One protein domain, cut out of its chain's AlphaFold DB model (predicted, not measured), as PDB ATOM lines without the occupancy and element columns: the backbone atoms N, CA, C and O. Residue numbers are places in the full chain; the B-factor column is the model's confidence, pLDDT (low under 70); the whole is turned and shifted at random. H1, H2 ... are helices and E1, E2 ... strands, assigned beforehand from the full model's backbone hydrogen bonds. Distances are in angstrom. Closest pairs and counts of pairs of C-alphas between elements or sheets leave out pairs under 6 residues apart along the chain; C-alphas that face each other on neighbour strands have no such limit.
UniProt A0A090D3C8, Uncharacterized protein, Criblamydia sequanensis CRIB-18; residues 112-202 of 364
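Overview. This is residues 112 to 202 of the 364 residues of an uncharacterized protein of Criblamydia sequanensis CRIB-18 (UniProt A0A090D3C8). What shape do these atoms make? Two long helices, H1 and H3, lie partly side by side in a staggered rod, with the small strand hairpin E1 E2 near the later part of H1, and residues 196 to 202, of which 196 to 201 belong to H3, sticking out free. What makes it up? The 91 printed residues hold, in order, E1, E2, H1, H2 and H3, the class is mostly helix, and the sheet E1 - E2 is antiparallel. How large is it? It is loose, with a radius of gyration of the C-alphas of 17.6 A and spans of 61 by 22 by 19 A.

Arrangement. How do the strands pair? E1, residues 112 to 114, and E2, residues 117 to 120, form a hairpin, with N 112 and O 119 2.9 A apart, within hydrogen-bond range. What is near them? The closest C-alphas of E1 and H1, residues 135 to 162, are those of Phe 113 and Leu 159, 7.9 A apart. What does H1 touch? H1 and H3, residues 175 to 201, touch, the closest C-alphas being His 145 and Leu 181 at 6.3 A, at a shallow tilt of 23 degrees, opposite ways. H1 and H2, residues 164 to 168, only just touch, with 3 pairs of C-alphas within 8 A, and only at the corner; the closest are Lys 160 and Leu 166, 5.4 A. Are the helix backbones complete? Every O i to N i+4 pair is within hydrogen-bond range in H3, 23 of 24 in H1 and 0 of 1 in H2, where 2 of 2 O i to N i+3 pairs are.

Along the chain. Where does E1 begin? C-alpha 112 is at (198.648, 191.888, 108.508); E1 is 6.3 A long and E2 9.7 A. How long are the helices? H1 measures 41.1 A, H2 8.5 A and H3 39.9 A, ending at C-alpha 201, (250.123, 183.069, 107.788).

Size, cuts and confidence. How far does it reach? The two C-alphas farthest apart, Asp 115 and Thr 202, are 62.1 A apart. Is it continuous? The printed part has no cut, and the link from E2 to H1 is long, 14 residues. Where is confidence low? The pLDDT is under 70 at residues 124 to 130 and residue 202.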
ATOM      1  N   LYS A 112     200.081 191.852 108.801       87.19
ATOM      2  CA  LYS A 112     198.648 191.888 108.508       87.19
ATOM      3  C   LYS A 112     197.878 191.736 109.806       87.19
ATOM      4  O   LYS A 112     197.932 190.683 110.429       87.19
ATOM      5  N   PHE A 113     197.146 192.776 110.186       84.56
ATOM      6  CA  PHE A 113     196.212 192.727 111.305       84.56
ATOM      7  C   PHE A 113     194.796 192.528 110.764       84.56
ATOM      8  O   PHE A 113     194.323 193.343 109.968       84.56
ATOM      9  N   LYS A 114     194.146 191.423 111.131       86.44
ATOM     10  CA  LYS A 114     192.775 191.113 110.712       86.44
ATOM     11  C   LYS A 114     192.069 190.327 111.812       86.44
ATOM     12  O   LYS A 114     192.646 189.383 112.336       86.44
ATOM     13  N   ASP A 115     190.838 190.713 112.141       85.25
ATOM     14  CA  ASP A 115     189.970 190.001 113.092       85.25
ATOM     15  C   ASP A 115     190.624 189.782 114.476       85.25
ATOM     16  O   ASP A 115     190.490 188.723 115.081       85.25
ATOM     17  N   GLY A 116     191.387 190.771 114.964       80.75
ATOM     18  CA  GLY A 116     192.109 190.684 116.243       80.75
ATOM     19  C   GLY A 116     193.388 189.840 116.206       80.75
ATOM     20  O   GLY A 116     194.051 189.699 117.230       80.75
ATOM     21  N   VAL A 117     193.762 189.312 115.037       82.19
ATOM     22  CA  VAL A 117     194.958 188.489 114.841       82.19
ATOM     23  C   VAL A 117     196.026 189.284 114.095       82.19
ATOM     24  O   VAL A 117     195.832 189.696 112.946       82.19
ATOM     25  N   LEU A 118     197.188 189.462 114.726       82.94
ATOM     26  CA  LEU A 118     198.371 190.033 114.079       82.94
ATOM     27  C   LEU A 118     199.199 188.917 113.442       82.94
ATOM     28  O   LEU A 118     199.846 188.139 114.133       82.94
ATOM     29  N   THR A 119     199.195 188.858 112.114       84.88
ATOM     30  CA  THR A 119     200.006 187.923 111.336       84.88
ATOM     31  C   THR A 119     201.279 188.609 110.852       84.88
ATOM     32  O   THR A 119     201.200 189.544 110.056       84.88
ATOM     33  N   CYS A 120     202.441 188.110 111.275       85.31
ATOM     34  CA  CYS A 120     203.741 188.521 110.746       85.31
ATOM     35  C   CYS A 120     204.270 187.491 109.743       85.31
ATOM     36  O   CYS A 120     204.324 186.300 110.047       85.31
ATOM     37  N   SER A 121     204.638 187.941 108.545       83.69
ATOM     38  CA  SER A 121     205.264 187.117 107.512       83.69
ATOM     39  C   SER A 121     206.775 187.284 107.597       83.69
ATOM     40  O   SER A 121     207.318 188.286 107.154       83.69
ATOM     41  N   HIS A 122     207.435 186.292 108.185       75.06
ATOM     42  CA  HIS A 122     208.879 186.298 108.385       75.06
ATOM     43  C   HIS A 122     209.642 185.819 107.160       75.06
ATOM     44  O   HIS A 122     209.226 184.891 106.456       75.06
ATOM     45  N   PHE A 123     210.835 186.367 106.981       70.56
ATOM     46  CA  PHE A 123     211.783 185.853 106.014       70.56
ATOM     47  C   PHE A 123     212.551 184.664 106.594       70.56
ATOM     48  O   PHE A 123     213.680 184.795 107.048       70.56
ATOM     49  N   ILE A 124     211.952 183.475 106.573       66.25
ATOM     50  CA  ILE A 124     212.668 182.277 107.023       66.25
ATOM     51  C   ILE A 124     213.534 181.763 105.886       66.25
ATOM     52  O   ILE A 124     213.037 181.224 104.886       66.25
ATOM     53  N   HIS A 125     214.848 181.872 106.058       66.88
ATOM     54  CA  HIS A 125     215.762 181.212 105.150       66.88
ATOM     55  C   HIS A 125     215.630 179.686 105.321       66.88
ATOM     56  O   HIS A 125     215.582 179.199 106.449       66.88
ATOM     57  N   PRO A 126     215.577 178.877 104.243       62.81
ATOM     58  CA  PRO A 126     215.656 177.428 104.394       62.81
ATOM     59  C   PRO A 126     216.910 177.047 105.189       62.81
ATOM     60  O   PRO A 126     218.001 177.485 104.817       62.81
ATOM     61  N   GLU A 127     216.744 176.181 106.195       61.75
ATOM     62  CA  GLU A 127     217.771 175.619 107.103       61.75
ATOM     63  C   GLU A 127     218.936 174.905 106.393       61.75
ATOM     64  O   GLU A 127     219.822 174.343 107.033       61.75
ATOM     65  N   LYS A 128     218.958 174.898 105.057       59.84
ATOM     66  CA  LYS A 128     219.993 174.239 104.271       59.84
ATOM     67  C   LYS A 128     221.362 174.820 104.626       59.84
ATOM     68  O   LYS A 128     221.646 175.980 104.327       59.84
ATOM     69  N   ASN A 129     222.175 173.959 105.242       60.97
ATOM     70  CA  ASN A 129     223.614 174.031 105.481       60.97
ATOM     71  C   ASN A 129     224.264 175.360 105.073       60.97
ATOM     72  O   ASN A 129     224.759 175.525 103.958       60.97
ATOM     73  N   TYR A 130     224.344 176.288 106.029       62.88
ATOM     74  CA  TYR A 130     225.089 177.545 105.893       62.88
ATOM     75  C   TYR A 130     226.592 177.337 105.604       62.88
ATOM     76  O   TYR A 130     227.283 178.289 105.245       62.88
ATOM     77  N   GLY A 131     227.096 176.102 105.718       71.69
ATOM     78  CA  GLY A 131     228.493 175.740 105.466       71.69
ATOM     79  C   GLY A 131     228.995 176.045 104.051       71.69
ATOM     80  O   GLY A 131     230.191 176.237 103.887       71.69
ATOM     81  N   GLY A 132     228.112 176.160 103.052       78.25
ATOM     82  CA  GLY A 132     228.513 176.356 101.650       78.25
ATOM     83  C   GLY A 132     228.486 177.791 101.115       78.25
ATOM     84  O   GLY A 132     228.833 177.994  99.959       78.25
ATOM     85  N   ARG A 133     228.041 178.788 101.892       79.81
ATOM     86  CA  ARG A 133     227.903 180.157 101.352       79.81
ATOM     87  C   ARG A 133     229.217 180.907 101.325       79.81
ATOM     88  O   ARG A 133     230.012 180.764 102.251       79.81
ATOM     89  N   SER A 134     229.387 181.786 100.349       89.12
ATOM     90  CA  SER A 134     230.470 182.772 100.357       89.12
ATOM     91  C   SER A 134     230.255 183.839 101.444       89.12
ATOM     92  O   SER A 134     229.134 184.057 101.915       89.12
ATOM     93  N   THR A 135     231.322 184.531 101.859       89.25
ATOM     94  CA  THR A 135     231.227 185.679 102.786       89.25
ATOM     95  C   THR A 135     230.331 186.780 102.215       89.25
ATOM     96  O   THR A 135     229.509 187.335 102.934       89.25
ATOM     97  N   ILE A 136     230.405 187.024 100.903       89.62
ATOM     98  CA  ILE A 136     229.592 188.026 100.196       89.62
ATOM     99  C   ILE A 136     228.092 187.705 100.307       89.62
ATOM    100  O   ILE A 136     227.281 188.580 100.614       89.62
ATOM    101  N   GLU A 137     227.709 186.440 100.114       88.56
ATOM    102  CA  GLU A 137     226.317 186.006 100.282       88.56
ATOM    103  C   GLU A 137     225.831 186.146 101.726       88.56
ATOM    104  O   GLU A 137     224.660 186.462 101.946       88.56
ATOM    105  N   LEU A 138     226.712 185.917 102.706       88.94
ATOM    106  CA  LEU A 138     226.385 186.068 104.121       88.94
ATOM    107  C   LEU A 138     226.171 187.543 104.494       88.94
ATOM    108  O   LEU A 138     225.164 187.851 105.124       88.94
ATOM    109  N   VAL A 139     227.031 188.458 104.033       91.19
ATOM    110  CA  VAL A 139     226.855 189.915 104.209       91.19
ATOM    111  C   VAL A 139     225.535 190.383 103.591       91.19
ATOM    112  O   VAL A 139     224.752 191.087 104.228       91.19
ATOM    113  N   SER A 140     225.236 189.945 102.363       89.56
ATOM    114  CA  SER A 140     223.962 190.255 101.699       89.56
ATOM    115  C   SER A 140     222.754 189.707 102.470       89.56
ATOM    116  O   SER A 140     221.683 190.319 102.487       89.56
ATOM    117  N   LEU A 141     222.900 188.548 103.113       87.88
ATOM    118  CA  LEU A 141     221.847 187.953 103.929       87.88
ATOM    119  C   LEU A 141     221.602 188.732 105.229       87.88
ATOM    120  O   LEU A 141     220.440 188.977 105.550       87.88
ATOM    121  N   VAL A 142     222.669 189.131 105.929       90.62
ATOM    122  CA  VAL A 142     222.613 189.969 107.141       90.62
ATOM    123  C   VAL A 142     221.892 191.280 106.831       90.62
ATOM    124  O   VAL A 142     220.877 191.582 107.451       90.62
ATOM    125  N   LYS A 143     222.315 191.984 105.773       91.38
ATOM    126  CA  LYS A 143     221.705 193.258 105.364       91.38
ATOM    127  C   LYS A 143     220.214 193.132 105.031       91.38
ATOM    128  O   LYS A 143     219.420 194.018 105.348       91.38
ATOM    129  N   ARG A 144     219.810 192.025 104.398       86.75
ATOM    130  CA  ARG A 144     218.389 191.747 104.124       86.75
ATOM    131  C   ARG A 144     217.585 191.494 105.397       86.75
ATOM    132  O   ARG A 144     216.467 191.989 105.480       86.75
ATOM    133  N   HIS A 145     218.141 190.782 106.379       88.88
ATOM    134  CA  HIS A 145     217.479 190.592 107.675       88.88
ATOM    135  C   HIS A 145     217.324 191.915 108.428       88.88
ATOM    136  O   HIS A 145     216.234 192.208 108.907       88.88
ATOM    137  N   GLU A 146     218.364 192.751 108.462       91.88
ATOM    138  CA  GLU A 146     218.306 194.088 109.076       91.88
ATOM    139  C   GLU A 146     217.219 194.964 108.448       91.88
ATOM    140  O   GLU A 146     216.442 195.607 109.157       91.88
ATOM    141  N   THR A 147     217.133 194.949 107.115       90.44
ATOM    142  CA  THR A 147     216.110 195.697 106.372       90.44
ATOM    143  C   THR A 147     214.709 195.173 106.706       90.44
ATOM    144  O   THR A 147     213.844 195.953 107.086       90.44
ATOM    145  N   CYS A 148     214.513 193.850 106.671       87.50
ATOM    146  CA  CYS A 148     213.243 193.197 106.999       87.50
ATOM    147  C   CYS A 148     212.768 193.531 108.425       87.50
ATOM    148  O   CYS A 148     211.636 193.963 108.618       87.50
ATOM    149  N   ILE A 149     213.649 193.413 109.427       90.62
ATOM    150  CA  ILE A 149     213.336 193.755 110.825       90.62
ATOM    151  C   ILE A 149     212.935 195.227 110.955       90.62
ATOM    152  O   ILE A 149     211.992 195.549 111.680       90.62
ATOM    153  N   SER A 150     213.635 196.123 110.257       92.56
ATOM    154  CA  SER A 150     213.341 197.558 110.288       92.56
ATOM    155  C   SER A 150     211.968 197.869 109.685       92.56
ATOM    156  O   SER A 150     211.192 198.613 110.282       92.56
ATOM    157  N   GLU A 151     211.627 197.239 108.558       92.12
ATOM    158  CA  GLU A 151     210.315 197.367 107.912       92.12
ATOM    159  C   GLU A 151     209.189 196.821 108.806       92.12
ATOM    160  O   GLU A 151     208.171 197.490 108.986       92.12
ATOM    161  N   ILE A 152     209.382 195.658 109.444       89.94
ATOM    162  CA  ILE A 152     208.410 195.093 110.397       89.94
ATOM    163  C   ILE A 152     208.185 196.055 111.572       89.94
ATOM    164  O   ILE A 152     207.039 196.288 111.962       89.94
ATOM    165  N   LYS A 153     209.254 196.632 112.138       93.81
ATOM    166  CA  LYS A 153     209.155 197.615 113.230       93.81
ATOM    167  C   LYS A 153     208.355 198.844 112.805       93.81
ATOM    168  O   LYS A 153     207.460 199.272 113.532       93.81
ATOM    169  N   GLU A 154     208.639 199.389 111.625       94.62
ATOM    170  CA  GLU A 154     207.925 200.548 111.088       94.62
ATOM    171  C   GLU A 154     206.436 200.243 110.857       94.62
ATOM    172  O   GLU A 154     205.564 201.016 111.263       94.62
ATOM    173  N   GLU A 155     206.117 199.095 110.254       93.38
ATOM    174  CA  GLU A 155     204.734 198.657 110.060       93.38
ATOM    175  C   GLU A 155     204.003 198.435 111.383       93.38
ATOM    176  O   GLU A 155     202.825 198.780 111.501       93.38
ATOM    177  N   PHE A 156     204.691 197.898 112.391       92.44
ATOM    178  CA  PHE A 156     204.115 197.684 113.710       92.44
ATOM    179  C   PHE A 156     203.794 199.008 114.395       92.44
ATOM    180  O   PHE A 156     202.712 199.144 114.957       92.44
ATOM    181  N   HIS A 157     204.677 200.005 114.303       93.56
ATOM    182  CA  HIS A 157     204.401 201.347 114.815       93.56
ATOM    183  C   HIS A 157     203.186 201.976 114.125       93.56
ATOM    184  O   HIS A 157     202.262 202.410 114.806       93.56
ATOM    185  N   LYS A 158     203.105 201.895 112.788       93.31
ATOM    186  CA  LYS A 158     201.930 202.360 112.028       93.31
ATOM    187  C   LYS A 158     200.639 201.642 112.430       93.31
ATOM    188  O   LYS A 158     199.562 202.232 112.370       93.31
ATOM    189  N   LEU A 159     200.716 200.357 112.782       90.50
ATOM    190  CA  LEU A 159     199.571 199.601 113.288       90.50
ATOM    191  C   LEU A 159     199.230 199.989 114.728       90.50
ATOM    192  O   LEU A 159     198.051 200.100 115.038       90.50
ATOM    193  N   LYS A 160     200.222 200.238 115.582       90.31
ATOM    194  CA  LYS A 160     200.032 200.667 116.971       90.31
ATOM    195  C   LYS A 160     199.321 202.017 117.057       90.31
ATOM    196  O   LYS A 160     198.434 202.167 117.891       90.31
ATOM    197  N   ASP A 161     199.638 202.942 116.153       90.25
ATOM    198  CA  ASP A 161     198.955 204.238 116.058       90.25
ATOM    199  C   ASP A 161     197.471 204.081 115.689       90.25
ATOM    200  O   ASP A 161     196.625 204.843 116.149       90.25
ATOM    201  N   LYS A 162     197.138 203.066 114.881       89.75
ATOM    202  CA  LYS A 162     195.755 202.752 114.479       89.75
ATOM    203  C   LYS A 162     195.005 201.903 115.501       89.75
ATOM    204  O   LYS A 162     193.787 201.999 115.600       89.75
ATOM    205  N   PHE A 163     195.719 201.051 116.228       87.25
ATOM    206  CA  PHE A 163     195.172 200.080 117.167       87.25
ATOM    207  C   PHE A 163     195.950 200.162 118.489       87.25
ATOM    208  O   PHE A 163     196.863 199.362 118.716       87.25
ATOM    209  N   PRO A 164     195.581 201.088 119.397       82.69
ATOM    210  CA  PRO A 164     196.289 201.301 120.663       82.69
ATOM    211  C   PRO A 164     196.408 200.045 121.534       82.69
ATOM    212  O   PRO A 164     197.377 199.899 122.278       82.69
ATOM    213  N   ALA A 165     195.471 199.103 121.398       80.50
ATOM    214  CA  ALA A 165     195.492 197.818 122.094       80.50
ATOM    215  C   ALA A 165     196.740 196.964 121.763       80.50
ATOM    216  O   ALA A 165     197.154 196.138 122.570       80.50
ATOM    217  N   LEU A 166     197.429 197.215 120.638       81.56
ATOM    218  CA  LEU A 166     198.719 196.582 120.324       81.56
ATOM    219  C   LEU A 166     199.855 196.987 121.282       81.56
ATOM    220  O   LEU A 166     200.928 196.388 121.241       81.56
ATOM    221  N   SER A 167     199.652 197.989 122.144       81.50
ATOM    222  CA  SER A 167     200.615 198.354 123.191       81.50
ATOM    223  C   SER A 167     200.799 197.276 124.266       81.50
ATOM    224  O   SER A 167     201.847 197.260 124.906       81.50
ATOM    225  N   GLU A 168     199.839 196.359 124.413       78.31
ATOM    226  CA  GLU A 168     199.861 195.272 125.402       78.31
ATOM    227  C   GLU A 168     200.523 193.981 124.883       78.31
ATOM    228  O   GLU A 168     200.621 192.986 125.603       78.31
ATOM    229  N   VAL A 169     200.991 193.973 123.630       79.38
ATOM    230  CA  VAL A 169     201.660 192.812 123.034       79.38
ATOM    231  C   VAL A 169     202.995 192.559 123.745       79.38
ATOM    232  O   VAL A 169     203.949 193.314 123.577       79.38
ATOM    233  N   GLN A 170     203.067 191.473 124.523       73.88
ATOM    234  CA  GLN A 170     204.266 191.105 125.293       73.88
ATOM    235  C   GLN A 170     205.421 190.600 124.419       73.88
ATOM    236  O   GLN A 170     206.583 190.829 124.743       73.88
ATOM    237  N   VAL A 171     205.111 189.903 123.320       79.81
ATOM    238  CA  VAL A 171     206.113 189.312 122.422       79.81
ATOM    239  C   VAL A 171     206.122 190.081 121.112       79.81
ATOM    240  O   VAL A 171     205.152 190.057 120.353       79.81
ATOM    241  N   LEU A 172     207.231 190.764 120.843       86.12
ATOM    242  CA  LEU A 172     207.382 191.556 119.630       86.12
ATOM    243  C   LEU A 172     207.555 190.629 118.421       86.12
ATOM    244  O   LEU A 172     208.342 189.681 118.491       86.12
ATOM    245  N   PRO A 173     206.876 190.899 117.291       80.19
ATOM    246  CA  PRO A 173     206.881 189.983 116.158       80.19
ATOM    247  C   PRO A 173     208.294 189.728 115.616       80.19
ATOM    248  O   PRO A 173     208.615 188.591 115.306       80.19
ATOM    249  N   TRP A 174     209.176 190.729 115.595       88.12
ATOM    250  CA  TRP A 174     210.552 190.620 115.080       88.12
ATOM    251  C   TRP A 174     211.567 189.981 116.043       88.12
ATOM    252  O   TRP A 174     212.729 189.827 115.675       88.12
ATOM    253  N   GLN A 175     211.188 189.615 117.273       86.94
ATOM    254  CA  GLN A 175     212.151 189.139 118.277       86.94
ATOM    255  C   GLN A 175     212.884 187.863 117.828       86.94
ATOM    256  O   GLN A 175     214.080 187.709 118.067       86.94
ATOM    257  N   SER A 176     212.190 186.964 117.122       83.44
ATOM    258  CA  SER A 176     212.814 185.772 116.531       83.44
ATOM    259  C   SER A 176     213.830 186.128 115.440       83.44
ATOM    260  O   SER A 176     214.878 185.491 115.348       83.44
ATOM    261  N   ASP A 177     213.541 187.149 114.630       85.38
ATOM    262  CA  ASP A 177     214.427 187.576 113.545       85.38
ATOM    263  C   ASP A 177     215.684 188.261 114.087       85.38
ATOM    264  O   ASP A 177     216.761 188.091 113.525       85.38
ATOM    265  N   GLU A 178     215.585 189.005 115.195       90.44
ATOM    266  CA  GLU A 178     216.749 189.602 115.865       90.44
ATOM    267  C   GLU A 178     217.714 188.531 116.385       90.44
ATOM    268  O   GLU A 178     218.932 188.669 116.250       90.44
ATOM    269  N   ILE A 179     217.183 187.430 116.926       88.88
ATOM    270  CA  ILE A 179     217.996 186.287 117.357       88.88
ATOM    271  C   ILE A 179     218.697 185.647 116.150       88.88
ATOM    272  O   ILE A 179     219.893 185.350 116.215       88.88
ATOM    273  N   GLU A 180     217.988 185.438 115.034       87.31
ATOM    274  CA  GLU A 180     218.594 184.894 113.812       87.31
ATOM    275  C   GLU A 180     219.650 185.842 113.228       87.31
ATOM    276  O   GLU A 180     220.750 185.401 112.886       87.31
ATOM    277  N   LEU A 181     219.368 187.145 113.186       90.94
ATOM    278  CA  LEU A 181     220.300 188.170 112.733       90.94
ATOM    279  C   LEU A 181     221.588 188.165 113.565       90.94
ATOM    280  O   LEU A 181     222.678 188.133 112.993       90.94
ATOM    281  N   ASN A 182     221.481 188.117 114.895       92.94
ATOM    282  CA  ASN A 182     222.642 188.052 115.780       92.94
ATOM    283  C   ASN A 182     223.483 186.787 115.511       92.94
ATOM    284  O   ASN A 182     224.705 186.842 115.380       92.94
ATOM    285  N   ASN A 183     222.829 185.638 115.309       89.81
ATOM    286  CA  ASN A 183     223.516 184.400 114.933       89.81
ATOM    287  C   ASN A 183     224.237 184.505 113.577       89.81
ATOM    288  O   ASN A 183     225.333 183.955 113.414       89.81
ATOM    289  N   LEU A 184     223.647 185.193 112.595       89.19
ATOM    290  CA  LEU A 184     224.281 185.444 111.298       89.19
ATOM    291  C   LEU A 184     225.488 186.379 111.426       89.19
ATOM    292  O   LEU A 184     226.524 186.094 110.822       89.19
ATOM    293  N   GLN A 185     225.387 187.433 112.237       93.31
ATOM    294  CA  GLN A 185     226.485 188.361 112.511       93.31
ATOM    295  C   GLN A 185     227.661 187.648 113.198       93.31
ATOM    296  O   GLN A 185     228.785 187.742 112.714       93.31
ATOM    297  N   ILE A 186     227.411 186.821 114.222       93.38
ATOM    298  CA  ILE A 186     228.457 186.015 114.883       93.38
ATOM    299  C   ILE A 186     229.186 185.112 113.875       93.38
ATOM    300  O   ILE A 186     230.411 184.977 113.911       93.38
ATOM    301  N   ARG A 187     228.450 184.472 112.957       89.56
ATOM    302  CA  ARG A 187     229.051 183.629 111.908       89.56
ATOM    303  C   ARG A 187     229.876 184.439 110.915       89.56
ATOM    304  O   ARG A 187     230.894 183.935 110.446       89.56
ATOM    305  N   LEU A 188     229.427 185.645 110.577       92.25
ATOM    306  CA  LEU A 188     230.149 186.544 109.688       92.25
ATOM    307  C   LEU A 188     231.479 186.968 110.321       92.25
ATOM    308  O   LEU A 188     232.515 186.749 109.699       92.25
ATOM    309  N   SER A 189     231.466 187.421 111.578       93.56
ATOM    310  CA  SER A 189     232.685 187.798 112.309       93.56
ATOM    311  C   SER A 189     233.702 186.656 112.362       93.56
ATOM    312  O   SER A 189     234.856 186.836 111.988       93.56
ATOM    313  N   ARG A 190     233.262 185.427 112.680       92.25
ATOM    314  CA  ARG A 190     234.152 184.248 112.695       92.25
ATOM    315  C   ARG A 190     234.831 183.975 111.348       92.25
ATOM    316  O   ARG A 190     235.940 183.450 111.317       92.25
ATOM    317  N   ARG A 191     234.166 184.274 110.228       90.56
ATOM    318  CA  ARG A 191     234.738 184.086 108.884       90.56
ATOM    319  C   ARG A 191     235.707 185.194 108.506       90.56
ATOM    320  O   ARG A 191     236.697 184.911 107.840       90.56
ATOM    321  N   GLU A 192     235.423 186.423 108.911       90.69
ATOM    322  CA  GLU A 192     236.333 187.550 108.714       90.69
ATOM    323  C   GLU A 192     237.648 187.323 109.466       90.69
ATOM    324  O   GLU A 192     238.718 187.517 108.889       90.69
ATOM    325  N   ASP A 193     237.579 186.806 110.694       88.75
ATOM    326  CA  ASP A 193     238.761 186.462 111.489       88.75
ATOM    327  C   ASP A 193     239.569 185.318 110.858       88.75
ATOM    328  O   ASP A 193     240.792 185.400 110.748       88.75
ATOM    329  N   ALA A 194     238.894 184.275 110.357       87.69
ATOM    330  CA  ALA A 194     239.557 183.177 109.651       87.69
ATOM    331  C   ALA A 194     240.236 183.637 108.345       87.69
ATOM    332  O   ALA A 194     241.325 183.168 108.013       87.69
ATOM    333  N   GLY A 195     239.614 184.571 107.616       85.56
ATOM    334  CA  GLY A 195     240.200 185.176 106.421       85.56
ATOM    335  C   GLY A 195     241.472 185.967 106.731       85.56
ATOM    336  O   GLY A 195     242.468 185.816 106.025       85.56
ATOM    337  N   LYS A 196     241.467 186.748 107.822       87.00
ATOM    338  CA  LYS A 196     242.641 187.503 108.292       87.00
ATOM    339  C   LYS A 196     243.784 186.584 108.730       87.00
ATOM    340  O   LYS A 196     244.923 186.789 108.310       87.00
ATOM    341  N   ALA A 197     243.478 185.527 109.486       80.69
ATOM    342  CA  ALA A 197     244.477 184.556 109.936       80.69
ATOM    343  C   ALA A 197     245.199 183.865 108.762       80.69
ATOM    344  O   ALA A 197     246.409 183.650 108.813       80.69
ATOM    345  N   LEU A 198     244.480 183.566 107.672       77.12
ATOM    346  CA  LEU A 198     245.082 182.977 106.474       77.12
ATOM    347  C   LEU A 198     246.028 183.958 105.763       77.12
ATOM    348  O   LEU A 198     247.106 183.556 105.325       77.12
ATOM    349  N   THR A 199     245.658 185.242 105.682       75.19
ATOM    350  CA  THR A 199     246.514 186.274 105.074       75.19
ATOM    351  C   THR A 199     247.775 186.554 105.892       75.19
ATOM    352  O   THR A 199     248.847 186.733 105.311       75.19
ATOM    353  N   GLU A 200     247.691 186.521 107.223       75.50
ATOM    354  CA  GLU A 200     248.854 186.695 108.101       75.50
ATOM    355  C   GLU A 200     249.816 185.499 108.024       75.50
ATOM    356  O   GLU A 200     251.031 185.686 107.961       75.50
ATOM    357  N   TYR A 201     249.294 184.271 107.919       70.62
ATOM    358  CA  TYR A 201     250.123 183.069 107.788       70.62
ATOM    359  C   TYR A 201     250.929 183.039 106.477       70.62
ATOM    360  O   TYR A 201     252.093 182.637 106.467       70.62
ATOM    361  N   THR A 202     250.370 183.549 105.372       61.91
ATOM    362  CA  THR A 202     251.098 183.648 104.092       61.91
ATOM    363  C   THR A 202     252.248 184.664 104.094       61.91
ATOM    364  O   THR A 202     253.082 184.635 103.191       61.91
TER     365      THR A 202